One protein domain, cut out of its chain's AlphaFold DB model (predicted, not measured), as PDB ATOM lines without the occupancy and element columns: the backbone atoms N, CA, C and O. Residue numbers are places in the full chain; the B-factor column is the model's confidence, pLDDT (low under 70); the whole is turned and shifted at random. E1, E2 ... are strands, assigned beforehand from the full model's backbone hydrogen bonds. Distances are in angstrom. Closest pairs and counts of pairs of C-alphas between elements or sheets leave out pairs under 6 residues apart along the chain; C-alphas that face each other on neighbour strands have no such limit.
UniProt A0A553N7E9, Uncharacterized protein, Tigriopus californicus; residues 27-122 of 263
ATOM      1  N   PRO A  27      79.112 -24.012   3.259       76.88
ATOM      2  CA  PRO A  27      80.240 -23.924   2.346       76.88
ATOM      3  C   PRO A  27      80.393 -25.215   1.532       76.88
ATOM      4  O   PRO A  27      80.179 -26.323   2.028       76.88
ATOM      5  N   CYS A  28      80.791 -25.077   0.274       82.06
ATOM      6  CA  CYS A  28      81.140 -26.181  -0.615       82.06
ATOM      7  C   CYS A  28      82.377 -25.824  -1.445       82.06
ATOM      8  O   CYS A  28      82.713 -24.654  -1.616       82.06
ATOM      9  N   GLN A  29      83.068 -26.833  -1.966       82.75
ATOM     10  CA  GLN A  29      84.245 -26.637  -2.807       82.75
ATOM     11  C   GLN A  29      83.886 -26.917  -4.269       82.75
ATOM     12  O   GLN A  29      83.409 -28.002  -4.597       82.75
ATOM     13  N   SER A  30      84.120 -25.935  -5.140       77.69
ATOM     14  CA  SER A  30      84.115 -26.126  -6.595       77.69
ATOM     15  C   SER A  30      85.527 -26.430  -7.105       77.69
ATOM     16  O   SER A  30      86.489 -26.426  -6.336       77.69
ATOM     17  N   ALA A  31      85.674 -26.643  -8.415       72.31
ATOM     18  CA  ALA A  31      86.959 -26.968  -9.036       72.31
ATOM     19  C   ALA A  31      88.079 -25.936  -8.770       72.31
ATOM     20  O   ALA A  31      89.248 -26.309  -8.754       72.31
ATOM     21  N   SER A  32      87.750 -24.654  -8.563       68.38
ATOM     22  CA  SER A  32      88.759 -23.589  -8.403       68.38
ATOM     23  C   SER A  32      88.477 -22.579  -7.291       68.38
ATOM     24  O   SER A  32      89.313 -21.716  -7.027       68.38
ATOM     25  N   ARG A  33      87.287 -22.604  -6.684       74.94
ATOM     26  CA  ARG A  33      86.828 -21.601  -5.707       74.94
ATOM     27  C   ARG A  33      85.947 -22.241  -4.639       74.94
ATOM     28  O   ARG A  33      85.305 -23.264  -4.892       74.94
ATOM     29  N   MET A  34      85.884 -21.631  -3.464       76.06
ATOM     30  CA  MET A  34      84.843 -21.962  -2.498       76.06
ATOM     31  C   MET A  34      83.508 -21.405  -2.993       76.06
ATOM     32  O   MET A  34      83.464 -20.407  -3.703       76.06
ATOM     33  N   GLY A  35      82.425 -22.087  -2.672       81.38
ATOM     34  CA  GLY A  35      81.075 -21.678  -3.014       81.38
ATOM     35  C   GLY A  35      80.134 -21.936  -1.853       81.38
ATOM     36  O   GLY A  35      80.536 -22.410  -0.787       81.38
ATOM     37  N   THR A  36      78.863 -21.667  -2.098       83.25
ATOM     38  CA  THR A  36      77.788 -21.933  -1.151       83.25
ATOM     39  C   THR A  36      76.873 -22.993  -1.750       83.25
ATOM     40  O   THR A  36      76.541 -22.968  -2.936       83.25
ATOM     41  N   CYS A  37      76.515 -23.980  -0.938       84.81
ATOM     42  CA  CYS A  37      75.661 -25.084  -1.330       84.81
ATOM     43  C   CYS A  37      74.203 -24.628  -1.303       84.81
ATOM     44  O   CYS A  37      73.695 -24.303  -0.233       84.81
ATOM     45  N   TYR A  38      73.540 -24.633  -2.458       86.94
ATOM     46  CA  TYR A  38      72.116 -24.320  -2.582       86.94
ATOM     47  C   TYR A  38      71.323 -25.546  -3.012       86.94
ATOM     48  O   TYR A  38      71.848 -26.480  -3.617       86.94
ATOM     49  N   THR A  39      70.027 -25.517  -2.714       86.31
ATOM     50  CA  THR A  39      69.061 -26.511  -3.208       86.31
ATOM     51  C   THR A  39      68.840 -26.410  -4.719       86.31
ATOM     52  O   THR A  39      68.495 -27.410  -5.337       86.31
ATOM     53  N   ASP A  40      69.079 -25.236  -5.308       82.81
ATOM     54  CA  ASP A  40      69.019 -24.978  -6.749       82.81
ATOM     55  C   ASP A  40      69.963 -23.816  -7.121       82.81
ATOM     56  O   ASP A  40      70.287 -22.984  -6.269       82.81
ATOM     57  N   GLY A  41      70.425 -23.753  -8.370       82.38
ATOM     58  CA  GLY A  41      71.313 -22.701  -8.864       82.38
ATOM     59  C   GLY A  41      72.210 -23.123 -10.029       82.38
ATOM     60  O   GLY A  41      72.117 -24.226 -10.568       82.38
ATOM     61  N   VAL A  42      73.114 -22.225 -10.436       84.44
ATOM     62  CA  VAL A  42      74.079 -22.502 -11.511       84.44
ATOM     63  C   VAL A  42      75.204 -23.386 -10.976       84.44
ATOM     64  O   VAL A  42      75.918 -23.010 -10.046       84.44
ATOM     65  N   SER A  43      75.377 -24.560 -11.584       83.25
ATOM     66  CA  SER A  43      76.326 -25.565 -11.103       83.25
ATOM     67  C   SER A  43      77.784 -25.200 -11.368       83.25
ATOM     68  O   SER A  43      78.220 -25.123 -12.513       83.25
ATOM     69  N   SER A  44      78.543 -25.034 -10.282       85.75
ATOM     70  CA  SER A  44      80.014 -25.061 -10.256       85.75
ATOM     71  C   SER A  44      80.550 -26.359  -9.614       85.75
ATOM     72  O   SER A  44      81.755 -26.591  -9.517       85.75
ATOM     73  N   GLY A  45      79.646 -27.224  -9.150       86.50
ATOM     74  CA  GLY A  45      79.928 -28.492  -8.485       86.50
ATOM     75  C   GLY A  45      78.678 -29.057  -7.809       86.50
ATOM     76  O   GLY A  45      77.628 -28.412  -7.782       86.50
ATOM     77  N   SER A  46      78.789 -30.254  -7.238       88.06
ATOM     78  CA  SER A  46      77.743 -30.881  -6.417       88.06
ATOM     79  C   SER A  46      78.099 -30.813  -4.934       88.06
ATOM     80  O   SER A  46      79.265 -30.951  -4.568       88.06
ATOM     81  N   CYS A  47      77.106 -30.662  -4.069       87.75
ATOM     82  CA  CYS A  47      77.279 -30.634  -2.618       87.75
ATOM     83  C   CYS A  47      76.106 -31.343  -1.920       87.75
ATOM     84  O   CYS A  47      75.241 -31.915  -2.585       87.75
ATOM     85  N   ALA A  48      76.113 -31.386  -0.581       86.88
ATOM     86  CA  ALA A  48      75.092 -32.073   0.222       86.88
ATOM     87  C   ALA A  48      74.823 -33.521  -0.243       86.88
ATOM     88  O   ALA A  48      73.677 -33.936  -0.381       86.88
ATOM     89  N   GLY A  49      75.878 -34.286  -0.554       84.19
ATOM     90  CA  GLY A  49      75.752 -35.674  -1.022       84.19
ATOM     91  C   GLY A  49      75.098 -35.836  -2.401       84.19
ATOM     92  O   GLY A  49      74.611 -36.919  -2.706       84.19
ATOM     93  N   GLY A  50      75.067 -34.776  -3.217       84.88
ATOM     94  CA  GLY A  50      74.457 -34.772  -4.551       84.88
ATOM     95  C   GLY A  50      73.035 -34.209  -4.589       84.88
ATOM     96  O   GLY A  50      72.482 -34.055  -5.671       84.88
ATOM     97  N   PHE A  51      72.460 -33.859  -3.436       86.81
ATOM     98  CA  PHE A  51      71.150 -33.202  -3.353       86.81
ATOM     99  C   PHE A  51      71.219 -31.680  -3.530       86.81
ATOM    100  O   PHE A  51      70.179 -31.030  -3.577       86.81
ATOM    101  N   GLY A  52      72.426 -31.108  -3.583       87.69
ATOM    102  CA  GLY A  52      72.653 -29.675  -3.707       87.69
ATOM    103  C   GLY A  52      73.628 -29.310  -4.818       87.69
ATOM    104  O   GLY A  52      74.470 -30.111  -5.239       87.69
ATOM    105  N   VAL A  53      73.547 -28.052  -5.238       88.88
ATOM    106  CA  VAL A  53      74.415 -27.438  -6.237       88.88
ATOM    107  C   VAL A  53      75.376 -26.470  -5.551       88.88
ATOM    108  O   VAL A  53      74.961 -25.575  -4.815       88.88
ATOM    109  N   CYS A  54      76.676 -26.642  -5.795       88.00
ATOM    110  CA  CYS A  54      77.693 -25.719  -5.313       88.00
ATOM    111  C   CYS A  54      77.741 -24.492  -6.225       88.00
ATOM    112  O   CYS A  54      78.198 -24.584  -7.368       88.00
ATOM    113  N   CYS A  55      77.255 -23.359  -5.726       85.75
ATOM    114  CA  CYS A  55      77.189 -22.105  -6.468       85.75
ATOM    115  C   CYS A  55      78.376 -21.213  -6.098       85.75
ATOM    116  O   CYS A  55      78.683 -21.027  -4.921       85.75
ATOM    117  N   VAL A  56      79.032 -20.641  -7.108       85.69
ATOM    118  CA  VAL A  56      80.112 -19.661  -6.927       85.69
ATOM    119  C   VAL A  56      79.646 -18.334  -7.505       85.69
ATOM    120  O   VAL A  56      79.486 -18.206  -8.718       85.69
ATOM    121  N   PHE A  57      79.448 -17.335  -6.651       84.56
ATOM    122  CA  PHE A  57      79.016 -16.011  -7.093       84.56
ATOM    123  C   PHE A  57      80.221 -15.142  -7.413       84.56
ATOM    124  O   PHE A  57      81.169 -15.072  -6.636       84.56
ATOM    125  N   THR A  58      80.189 -14.466  -8.559       84.81
ATOM    126  CA  THR A  58      81.205 -13.479  -8.930       84.81
ATOM    127  C   THR A  58      80.529 -12.160  -9.271       84.81
ATOM    128  O   THR A  58      79.586 -12.129 -10.057       84.81
ATOM    129  N   LEU A  59      81.017 -11.077  -8.677       86.38
ATOM    130  CA  LEU A  59      80.468  -9.738  -8.802       86.38
ATOM    131  C   LEU A  59      81.418  -8.855  -9.611       86.38
ATOM    132  O   LEU A  59      82.589  -8.721  -9.258       86.38
ATOM    133  N   GLY A  60      80.909  -8.260 -10.690       84.12
ATOM    134  CA  GLY A  60      81.624  -7.263 -11.490       84.12
ATOM    135  C   GLY A  60      81.452  -5.838 -10.951       84.12
ATOM    136  O   GLY A  60      80.634  -5.586 -10.067       84.12
ATOM    137  N   CYS A  61      82.212  -4.885 -11.494       81.94
ATOM    138  CA  CYS A  61      82.129  -3.479 -11.089       81.94
ATOM    139  C   CYS A  61      80.713  -2.897 -11.234       81.94
ATOM    140  O   CYS A  61      80.035  -3.120 -12.235       81.94
ATOM    141  N   GLY A  62      80.286  -2.116 -10.240       82.06
ATOM    142  CA  GLY A  62      78.981  -1.451 -10.189       82.06
ATOM    143  C   GLY A  62      77.814  -2.365  -9.810       82.06
ATOM    144  O   GLY A  62      76.681  -1.897  -9.743       82.06
ATOM    145  N   GLN A  63      78.067  -3.653  -9.579       87.38
ATOM    146  CA  GLN A  63      77.027  -4.622  -9.249       87.38
ATOM    147  C   GLN A  63      76.766  -4.693  -7.737       87.38
ATOM    148  O   GLN A  63      77.581  -4.275  -6.904       87.38
ATOM    149  N   THR A  64      75.610  -5.262  -7.402       89.56
ATOM    150  CA  THR A  64      75.138  -5.460  -6.032       89.56
ATOM    151  C   THR A  64      74.962  -6.945  -5.753       89.56
ATOM    152  O   THR A  64      74.384  -7.643  -6.581       89.56
ATOM    153  N   THR A  65      75.394  -7.424  -4.586       89.06
ATOM    154  CA  THR A  65      75.126  -8.798  -4.128       89.06
ATOM    155  C   THR A  65      74.434  -8.812  -2.771       89.06
ATOM    156  O   THR A  65      74.620  -7.907  -1.955       89.06
ATOM    157  N   ARG A  66      73.640  -9.856  -2.530       87.38
ATOM    158  CA  ARG A  66      73.172 -10.269  -1.198       87.38
ATOM    159  C   ARG A  66      73.700 -11.638  -0.808       87.38
ATOM    160  O   ARG A  66      73.494 -12.038   0.328       87.38
ATOM    161  N   ASP A  67      74.349 -12.338  -1.727       85.06
ATOM    162  CA  ASP A  67      74.771 -13.710  -1.524       85.06
ATOM    163  C   ASP A  67      76.053 -13.773  -0.701       85.06
ATOM    164  O   ASP A  67      76.967 -12.950  -0.833       85.06
ATOM    165  N   ASP A  68      76.097 -14.765   0.178       79.56
ATOM    166  CA  ASP A  68      77.273 -15.074   0.973       79.56
ATOM    167  C   ASP A  68      78.337 -15.782   0.119       79.56
ATOM    168  O   ASP A  68      78.014 -16.460  -0.861       79.56
ATOM    169  N   CYS A  69      79.605 -15.626   0.488       75.12
ATOM    170  CA  CYS A  69      80.769 -16.124  -0.248       75.12
ATOM    171  C   CYS A  69      80.840 -15.610  -1.703       75.12
ATOM    172  O   CYS A  69      81.121 -16.363  -2.639       75.12
ATOM    173  N   THR A  70      80.593 -14.311  -1.915       83.44
ATOM    174  CA  THR A  70      80.668 -13.689  -3.251       83.44
ATOM    175  C   THR A  70      82.087 -13.212  -3.580       83.44
ATOM    176  O   THR A  70      82.693 -12.481  -2.803       83.44
ATOM    177  N   TYR A  71      82.602 -13.545  -4.767       82.31
ATOM    178  CA  TYR A  71      83.896 -13.083  -5.280       82.31
ATOM    179  C   TYR A  71      83.755 -11.762  -6.035       82.31
ATOM    180  O   TYR A  71      83.219 -11.725  -7.138       82.31
ATOM    181  N   LEU A  72      84.296 -10.675  -5.507       82.69
ATOM    182  CA  LEU A  72      84.462  -9.428  -6.243       82.69
ATOM    183  C   LEU A  72      85.588  -9.615  -7.255       82.69
ATOM    184  O   LEU A  72      86.733  -9.874  -6.883       82.69
ATOM    185  N   SER A  73      85.259  -9.509  -8.537       77.06
ATOM    186  CA  SER A  73      86.214  -9.639  -9.626       77.06
ATOM    187  C   SER A  73      86.227  -8.365 -10.445       77.06
ATOM    188  O   SER A  73      85.215  -7.938 -11.001       77.06
ATOM    189  N   ARG A  74      87.423  -7.799 -10.586       68.56
ATOM    190  CA  ARG A  74      87.695  -6.793 -11.602       68.56
ATOM    191  C   ARG A  74      88.393  -7.466 -12.773       68.56
ATOM    192  O   ARG A  74      89.615  -7.462 -12.841       68.56
ATOM    193  N   THR A  75      87.650  -8.015 -13.728       59.47
ATOM    194  CA  THR A  75      88.198  -8.163 -15.081       59.47
ATOM    195  C   THR A  75      88.375  -6.747 -15.611       59.47
ATOM    196  O   THR A  75      87.400  -6.038 -15.819       59.47
ATOM    197  N   ALA A  76      89.606  -6.248 -15.708       50.72
ATOM    198  CA  ALA A  76      89.829  -4.904 -16.223       50.72
ATOM    199  C   ALA A  76      89.769  -4.932 -17.761       50.72
ATOM    200  O   ALA A  76      90.724  -5.412 -18.371       50.72
ATOM    201  N   PRO A  77      88.736  -4.383 -18.432       46.97
ATOM    202  CA  PRO A  77      88.992  -3.702 -19.683       46.97
ATOM    203  C   PRO A  77      89.750  -2.419 -19.322       46.97
ATOM    204  O   PRO A  77      89.392  -1.687 -18.395       46.97
ATOM    205  N   THR A  78      90.872  -2.199 -19.994       49.22
ATOM    206  CA  THR A  78      91.761  -1.044 -19.836       49.22
ATOM    207  C   THR A  78      90.976   0.269 -19.696       49.22
ATOM    208  O   THR A  78      90.338   0.696 -20.656       49.22
ATOM    209  N   GLY A  79      91.021   0.918 -18.521       54.59
ATOM    210  CA  GLY A  79      90.581   2.314 -18.364       54.59
ATOM    211  C   GLY A  79      89.831   2.697 -17.081       54.59
ATOM    212  O   GLY A  79      89.881   3.863 -16.699       54.59
ATOM    213  N   GLN A  80      89.169   1.777 -16.366       55.75
ATOM    214  CA  GLN A  80      88.356   2.165 -15.197       55.75
ATOM    215  C   GLN A  80      89.077   1.941 -13.864       55.75
ATOM    216  O   GLN A  80      88.955   0.871 -13.273       55.75
ATOM    217  N   ASN A  81      89.802   2.944 -13.363       59.75
ATOM    218  CA  ASN A  81      90.579   2.863 -12.111       59.75
ATOM    219  C   ASN A  81      89.735   2.893 -10.822       59.75
ATOM    220  O   ASN A  81      90.272   2.636  -9.750       59.75
ATOM    221  N   ASN A  82      88.432   3.184 -10.916       68.00
ATOM    222  CA  ASN A  82      87.524   3.223  -9.771       68.00
ATOM    223  C   ASN A  82      86.354   2.254  -9.979       68.00
ATOM    224  O   ASN A  82      85.568   2.405 -10.918       68.00
ATOM    225  N   CYS A  83      86.261   1.251  -9.112       71.88
ATOM    226  CA  CYS A  83      85.268   0.190  -9.163       71.88
ATOM    227  C   CYS A  83      84.561   0.130  -7.809       71.88
ATOM    228  O   CYS A  83      85.210  -0.057  -6.783       71.88
ATOM    229  N   GLN A  84      83.244   0.325  -7.813       78.69
ATOM    230  CA  GLN A  84      82.412   0.274  -6.613       78.69
ATOM    231  C   GLN A  84      81.569  -0.998  -6.633       78.69
ATOM    232  O   GLN A  84      81.107  -1.411  -7.695       78.69
ATOM    233  N   TYR A  85      81.348  -1.592  -5.465       83.31
ATOM    234  CA  TYR A  85      80.470  -2.744  -5.279       83.31
ATOM    235  C   TYR A  85      79.503  -2.433  -4.143       83.31
ATOM    236  O   TYR A  85      79.899  -1.816  -3.154       83.31
ATOM    237  N   THR A  86      78.254  -2.874  -4.262       85.56
ATOM    238  CA  THR A  86      77.287  -2.773  -3.162       85.56
ATOM    239  C   THR A  86      77.062  -4.156  -2.569       85.56
ATOM    240  O   THR A  86      76.675  -5.090  -3.268       85.56
ATOM    241  N   ILE A  87      77.290  -4.310  -1.269       88.56
ATOM    242  CA  ILE A  87      77.089  -5.586  -0.576       88.56
ATOM    243  C   ILE A  87      75.965  -5.393   0.428       88.56
ATOM    244  O   ILE A  87      76.047  -4.569   1.337       88.56
ATOM    245  N   CYS A  88      74.889  -6.140   0.237       86.88
ATOM    246  CA  CYS A  88      73.741  -6.154   1.122       86.88
ATOM    247  C   CYS A  88      73.783  -7.397   2.012       86.88
ATOM    248  O   CYS A  88      74.244  -8.462   1.602       86.88
ATOM    249  N   LYS A  89      73.236  -7.264   3.224       83.50
ATOM    250  CA  LYS A  89      73.129  -8.388   4.149       83.50
ATOM    251  C   LYS A  89      72.275  -9.510   3.542       83.50
ATOM    252  O   LYS A  89      71.185  -9.228   3.040       83.50
ATOM    253  N   CYS A  90      72.737 -10.757   3.623       81.81
ATOM    254  CA  CYS A  90      71.971 -11.931   3.189       81.81
ATOM    255  C   CYS A  90      70.779 -12.218   4.125       81.81
ATOM    256  O   CYS A  90      69.800 -12.844   3.726       81.81
ATOM    257  N   SER A  91      70.842 -11.718   5.366       83.56
ATOM    258  CA  SER A  91      69.809 -11.829   6.399       83.56
ATOM    259  C   SER A  91      69.858 -10.633   7.360       83.56
ATOM    260  O   SER A  91      70.896  -9.992   7.534       83.56
ATOM    261  N   THR A  92      68.747 -10.333   8.037       82.44
ATOM    262  CA  THR A  92      68.674  -9.268   9.054       82.44
ATOM    263  C   THR A  92      69.569  -9.530  10.263       82.44
ATOM    264  O   THR A  92      69.995  -8.583  10.917       82.44
ATOM    265  N   ASN A  93      69.902 -10.796  10.522       78.44
ATOM    266  CA  ASN A  93      70.730 -11.214  11.654       78.44
ATOM    267  C   ASN A  93      72.224 -11.252  11.311       78.44
ATOM    268  O   ASN A  93      73.010 -11.802  12.074       78.44
ATOM    269  N   ILE A  94      72.634 -10.705  10.162       78.88
ATOM    270  CA  ILE A  94      74.054 -10.543   9.847       78.88
ATOM    271  C   ILE A  94      74.606  -9.346  10.618       78.88
ATOM    272  O   ILE A  94      74.169  -8.205  10.423       78.88
ATOM    273  N   CYS A  95      75.598  -9.607  11.466       74.44
ATOM    274  CA  CYS A  95      76.293  -8.592  12.257       74.44
ATOM    275  C   CYS A  95      77.630  -8.172  11.642       74.44
ATOM    276  O   CYS A  95      78.116  -7.085  11.941       74.44
ATOM    277  N   ARG A  96      78.223  -9.006  10.780       69.25
ATOM    278  CA  ARG A  96      79.557  -8.763  10.224       69.25
ATOM    279  C   ARG A  96      79.662  -9.235   8.779       69.25
ATOM    280  O   ARG A  96      79.157 -10.300   8.435       69.25
ATOM    281  N   ILE A  97      80.365  -8.448   7.970       75.19
ATOM    282  CA  ILE A  97      80.795  -8.802   6.616       75.19
ATOM    283  C   ILE A  97      82.327  -8.839   6.628       75.19
ATOM    284  O   ILE A  97      82.967  -7.881   7.052       75.19
ATOM    285  N   ARG A  98      82.899  -9.962   6.209       74.44
ATOM    286  CA  ARG A  98      84.331 -10.256   6.103       74.44
ATOM    287  C   ARG A  98      84.753 -10.147   4.643       74.44
ATOM    288  O   ARG A  98      84.052 -10.649   3.771       74.44
ATOM    289  N   PHE A  99      85.899  -9.523   4.402       76.44
ATOM    290  CA  PHE A  99      86.517  -9.412   3.084       76.44
ATOM    291  C   PHE A  99      87.817 -10.208   3.059       76.44
ATOM    292  O   PHE A  99      88.827  -9.765   3.587       76.44
ATOM    293  N   ASP A 100      87.794 -11.376   2.442       64.00
ATOM    294  CA  ASP A 100      88.955 -12.221   2.224       64.00
ATOM    295  C   ASP A 100      89.679 -11.808   0.948       64.00
ATOM    296  O   ASP A 100      89.182 -11.971  -0.165       64.00
ATOM    297  N   PHE A 101      90.883 -11.278   1.099       64.12
ATOM    298  CA  PHE A 101      91.729 -10.941  -0.034       64.12
ATOM    299  C   PHE A 101      92.404 -12.213  -0.522       64.12
ATOM    300  O   PHE A 101      93.236 -12.798   0.167       64.12
ATOM    301  N   LEU A 102      92.025 -12.663  -1.714       58.88
ATOM    302  CA  LEU A 102      92.628 -13.842  -2.306       58.88
ATOM    303  C   LEU A 102      93.867 -13.416  -3.091       58.88
ATOM    304  O   LEU A 102      93.815 -12.552  -3.967       58.88
ATOM    305  N   HIS A 103      94.988 -14.011  -2.694       56.19
ATOM    306  CA  HIS A 103      96.340 -13.707  -3.137       56.19
ATOM    307  C   HIS A 103      96.519 -13.716  -4.666       56.19
ATOM    308  O   HIS A 103      95.933 -14.531  -5.381       56.19
ATOM    309  N   LEU A 104      97.425 -12.853  -5.138       39.91
ATOM    310  CA  LEU A 104      98.099 -12.956  -6.430       39.91
ATOM    311  C   LEU A 104      99.588 -13.194  -6.188       39.91
ATOM    312  O   LEU A 104     100.278 -12.343  -5.633       39.91
ATOM    313  N   ALA A 105     100.018 -14.380  -6.613       39.06
ATOM    314  CA  ALA A 105     101.338 -14.978  -6.446       39.06
ATOM    315  C   ALA A 105     102.508 -14.074  -6.856       39.06
ATOM    316  O   ALA A 105     102.447 -13.436  -7.903       39.06
ATOM    317  N   GLU A 106     103.572 -14.115  -6.047       38.19
ATOM    318  CA  GLU A 106     105.029 -14.089  -6.321       38.19
ATOM    319  C   GLU A 106     105.667 -13.384  -7.540       38.19
ATOM    320  O   GLU A 106     106.893 -13.341  -7.613       38.19
ATOM    321  N   LYS A 107     104.964 -12.758  -8.484       31.31
ATOM    322  CA  LYS A 107     105.606 -11.949  -9.528       31.31
ATOM    323  C   LYS A 107     104.848 -10.668  -9.807       31.31
ATOM    324  O   LYS A 107     103.669 -10.668 -10.147       31.31
ATOM    325  N   MET A 108     105.616  -9.582  -9.725       33.16
ATOM    326  CA  MET A 108     105.290  -8.185 -10.002       33.16
ATOM    327  C   MET A 108     104.670  -7.988 -11.395       33.16
ATOM    328  O   MET A 108     105.301  -7.515 -12.333       33.16
ATOM    329  N   THR A 109     103.403  -8.362 -11.515       32.81
ATOM    330  CA  THR A 109     102.511  -8.097 -12.641       32.81
ATOM    331  C   THR A 109     101.143  -7.834 -12.031       32.81
ATOM    332  O   THR A 109     100.617  -8.689 -11.321       32.81
ATOM    333  N   MET A 110     100.603  -6.631 -12.243       37.00
ATOM    334  CA  MET A 110      99.299  -6.202 -11.726       37.00
ATOM    335  C   MET A 110      98.185  -7.092 -12.292       37.00
ATOM    336  O   MET A 110      97.621  -6.804 -13.345       37.00
ATOM    337  N   HIS A 111      97.894  -8.193 -11.610       41.78
ATOM    338  CA  HIS A 111      96.788  -9.086 -11.926       41.78
ATOM    339  C   HIS A 111      95.514  -8.632 -11.187       41.78
ATOM    340  O   HIS A 111      95.593  -7.888 -10.203       41.78
ATOM    341  N   PRO A 112      94.320  -9.042 -11.645       49.06
ATOM    342  CA  PRO A 112      93.070  -8.694 -10.981       49.06
ATOM    343  C   PRO A 112      92.969  -9.370  -9.607       49.06
ATOM    344  O   PRO A 112      92.873 -10.593  -9.519       49.06
ATOM    345  N   PHE A 113      92.983  -8.579  -8.532       49.34
ATOM    346  CA  PHE A 113      92.742  -9.082  -7.181       49.34
ATOM    347  C   PHE A 113      91.280  -9.537  -7.062       49.34
ATOM    348  O   PHE A 113      90.365  -8.836  -7.502       49.34
ATOM    349  N   CYS A 114      91.060 -10.729  -6.507       53.66
ATOM    350  CA  CYS A 114      89.724 -11.205  -6.164       53.66
ATOM    351  C   CYS A 114      89.522 -11.037  -4.661       53.66
ATOM    352  O   CYS A 114      90.364 -11.467  -3.876       53.66
ATOM    353  N   ILE A 115      88.406 -10.433  -4.261       65.94
ATOM    354  CA  ILE A 115      88.029 -10.327  -2.847       65.94
ATOM    355  C   ILE A 115      86.828 -11.233  -2.628       65.94
ATOM    356  O   ILE A 115      85.807 -11.051  -3.281       65.94
ATOM    357  N   LEU A 116      86.935 -12.211  -1.745       66.75
ATOM    358  CA  LEU A 116      85.814 -13.029  -1.311       66.75
ATOM    359  C   LEU A 116      85.092 -12.326  -0.154       66.75
ATOM    360  O   LEU A 116      85.718 -11.800   0.756       66.75
ATOM    361  N   VAL A 117      83.768 -12.280  -0.202       74.94
ATOM    362  CA  VAL A 117      82.932 -11.615   0.800       74.94
ATOM    363  C   VAL A 117      82.150 -12.665   1.571       74.94
ATOM    364  O   VAL A 117      81.338 -13.357   0.964       74.94
ATOM    365  N   SER A 118      82.353 -12.739   2.886       75.50
ATOM    366  CA  SER A 118      81.700 -13.702   3.786       75.50
ATOM    367  C   SER A 118      80.831 -12.984   4.831       75.50
ATOM    368  O   SER A 118      81.244 -11.968   5.384       75.50
ATOM    369  N   GLN A 119      79.633 -13.476   5.136       72.44
ATOM    370  CA  GLN A 119      78.662 -12.845   6.037       72.44
ATOM    371  C   GLN A 119      78.392 -13.712   7.272       72.44
ATOM    372  O   GLN A 119      78.186 -14.914   7.176       72.44
ATOM    373  N   TYR A 120      78.364 -13.092   8.450       70.56
ATOM    374  CA  TYR A 120      78.342 -13.790   9.739       70.56
ATOM    375  C   TYR A 120      77.130 -13.401  10.600       70.56
ATOM    376  O   TYR A 120      76.838 -12.210  10.771       70.56
ATOM    377  N   VAL A 121      76.446 -14.406  11.163       71.88
ATOM    378  CA  VAL A 121      75.239 -14.252  11.996       71.88
ATOM    379  C   VAL A 121      75.593 -13.819  13.424       71.88
ATOM    380  O   VAL A 121      76.590 -14.249  13.992       71.88
ATOM    381  N   CYS A 122      74.779 -12.953  14.025       55.25
ATOM    382  CA  CYS A 122      74.928 -12.553  15.423       55.25
ATOM    383  C   CYS A 122      74.648 -13.740  16.373       55.25
ATOM    384  O   CYS A 122      73.562 -14.313  16.309       55.25
TER     385      CYS A 122
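What this domain is: This is residues 27 to 122 of the 263 residues of an uncharacterized protein of Tigriopus californicus (UniProt A0A553N7E9). This domain has little regular structure: a long hairpin, E6 and E7, widened by short E5 and E4, and a small meander of antiparallel neighbours, E1 E2 E3, with E3 running on into E4. Its 96 printed residues, 36 of them in seven strands, E1 to E7, have no named helix: all strand. The sheet E4 E5 E7 E6 is mixed. The whole is only just compact, close to loose, with a radius of gyration of the C-alphas of 14.6 A and spans of 42 by 30 by 22 A.

How they stand to each other: Start at the hairpin of E6, residues 94 to 102, and E7, residues 114 to 121, where N 98 and O 118 are 2.7 A apart. Antiparallel to E7 find E5, residues 70 to 73, with N 72 and O 115 2.7 A apart.

Where its parts are: Find E1, residues 27 to 29, from C-alpha 27 at (80.240, -23.924, 2.346); E2 (34 to 38), E3 (52 to 55) and E4 (57 to 59) follow. E7, 23.4 A long, ends at C-alpha 121, (75.239, -14.252, 11.996).

The domain as a whole: The printed part has no cut; residues 105 to 110 stand free, and pLDDT is under 70 at 29 residues, among them 100 to 116.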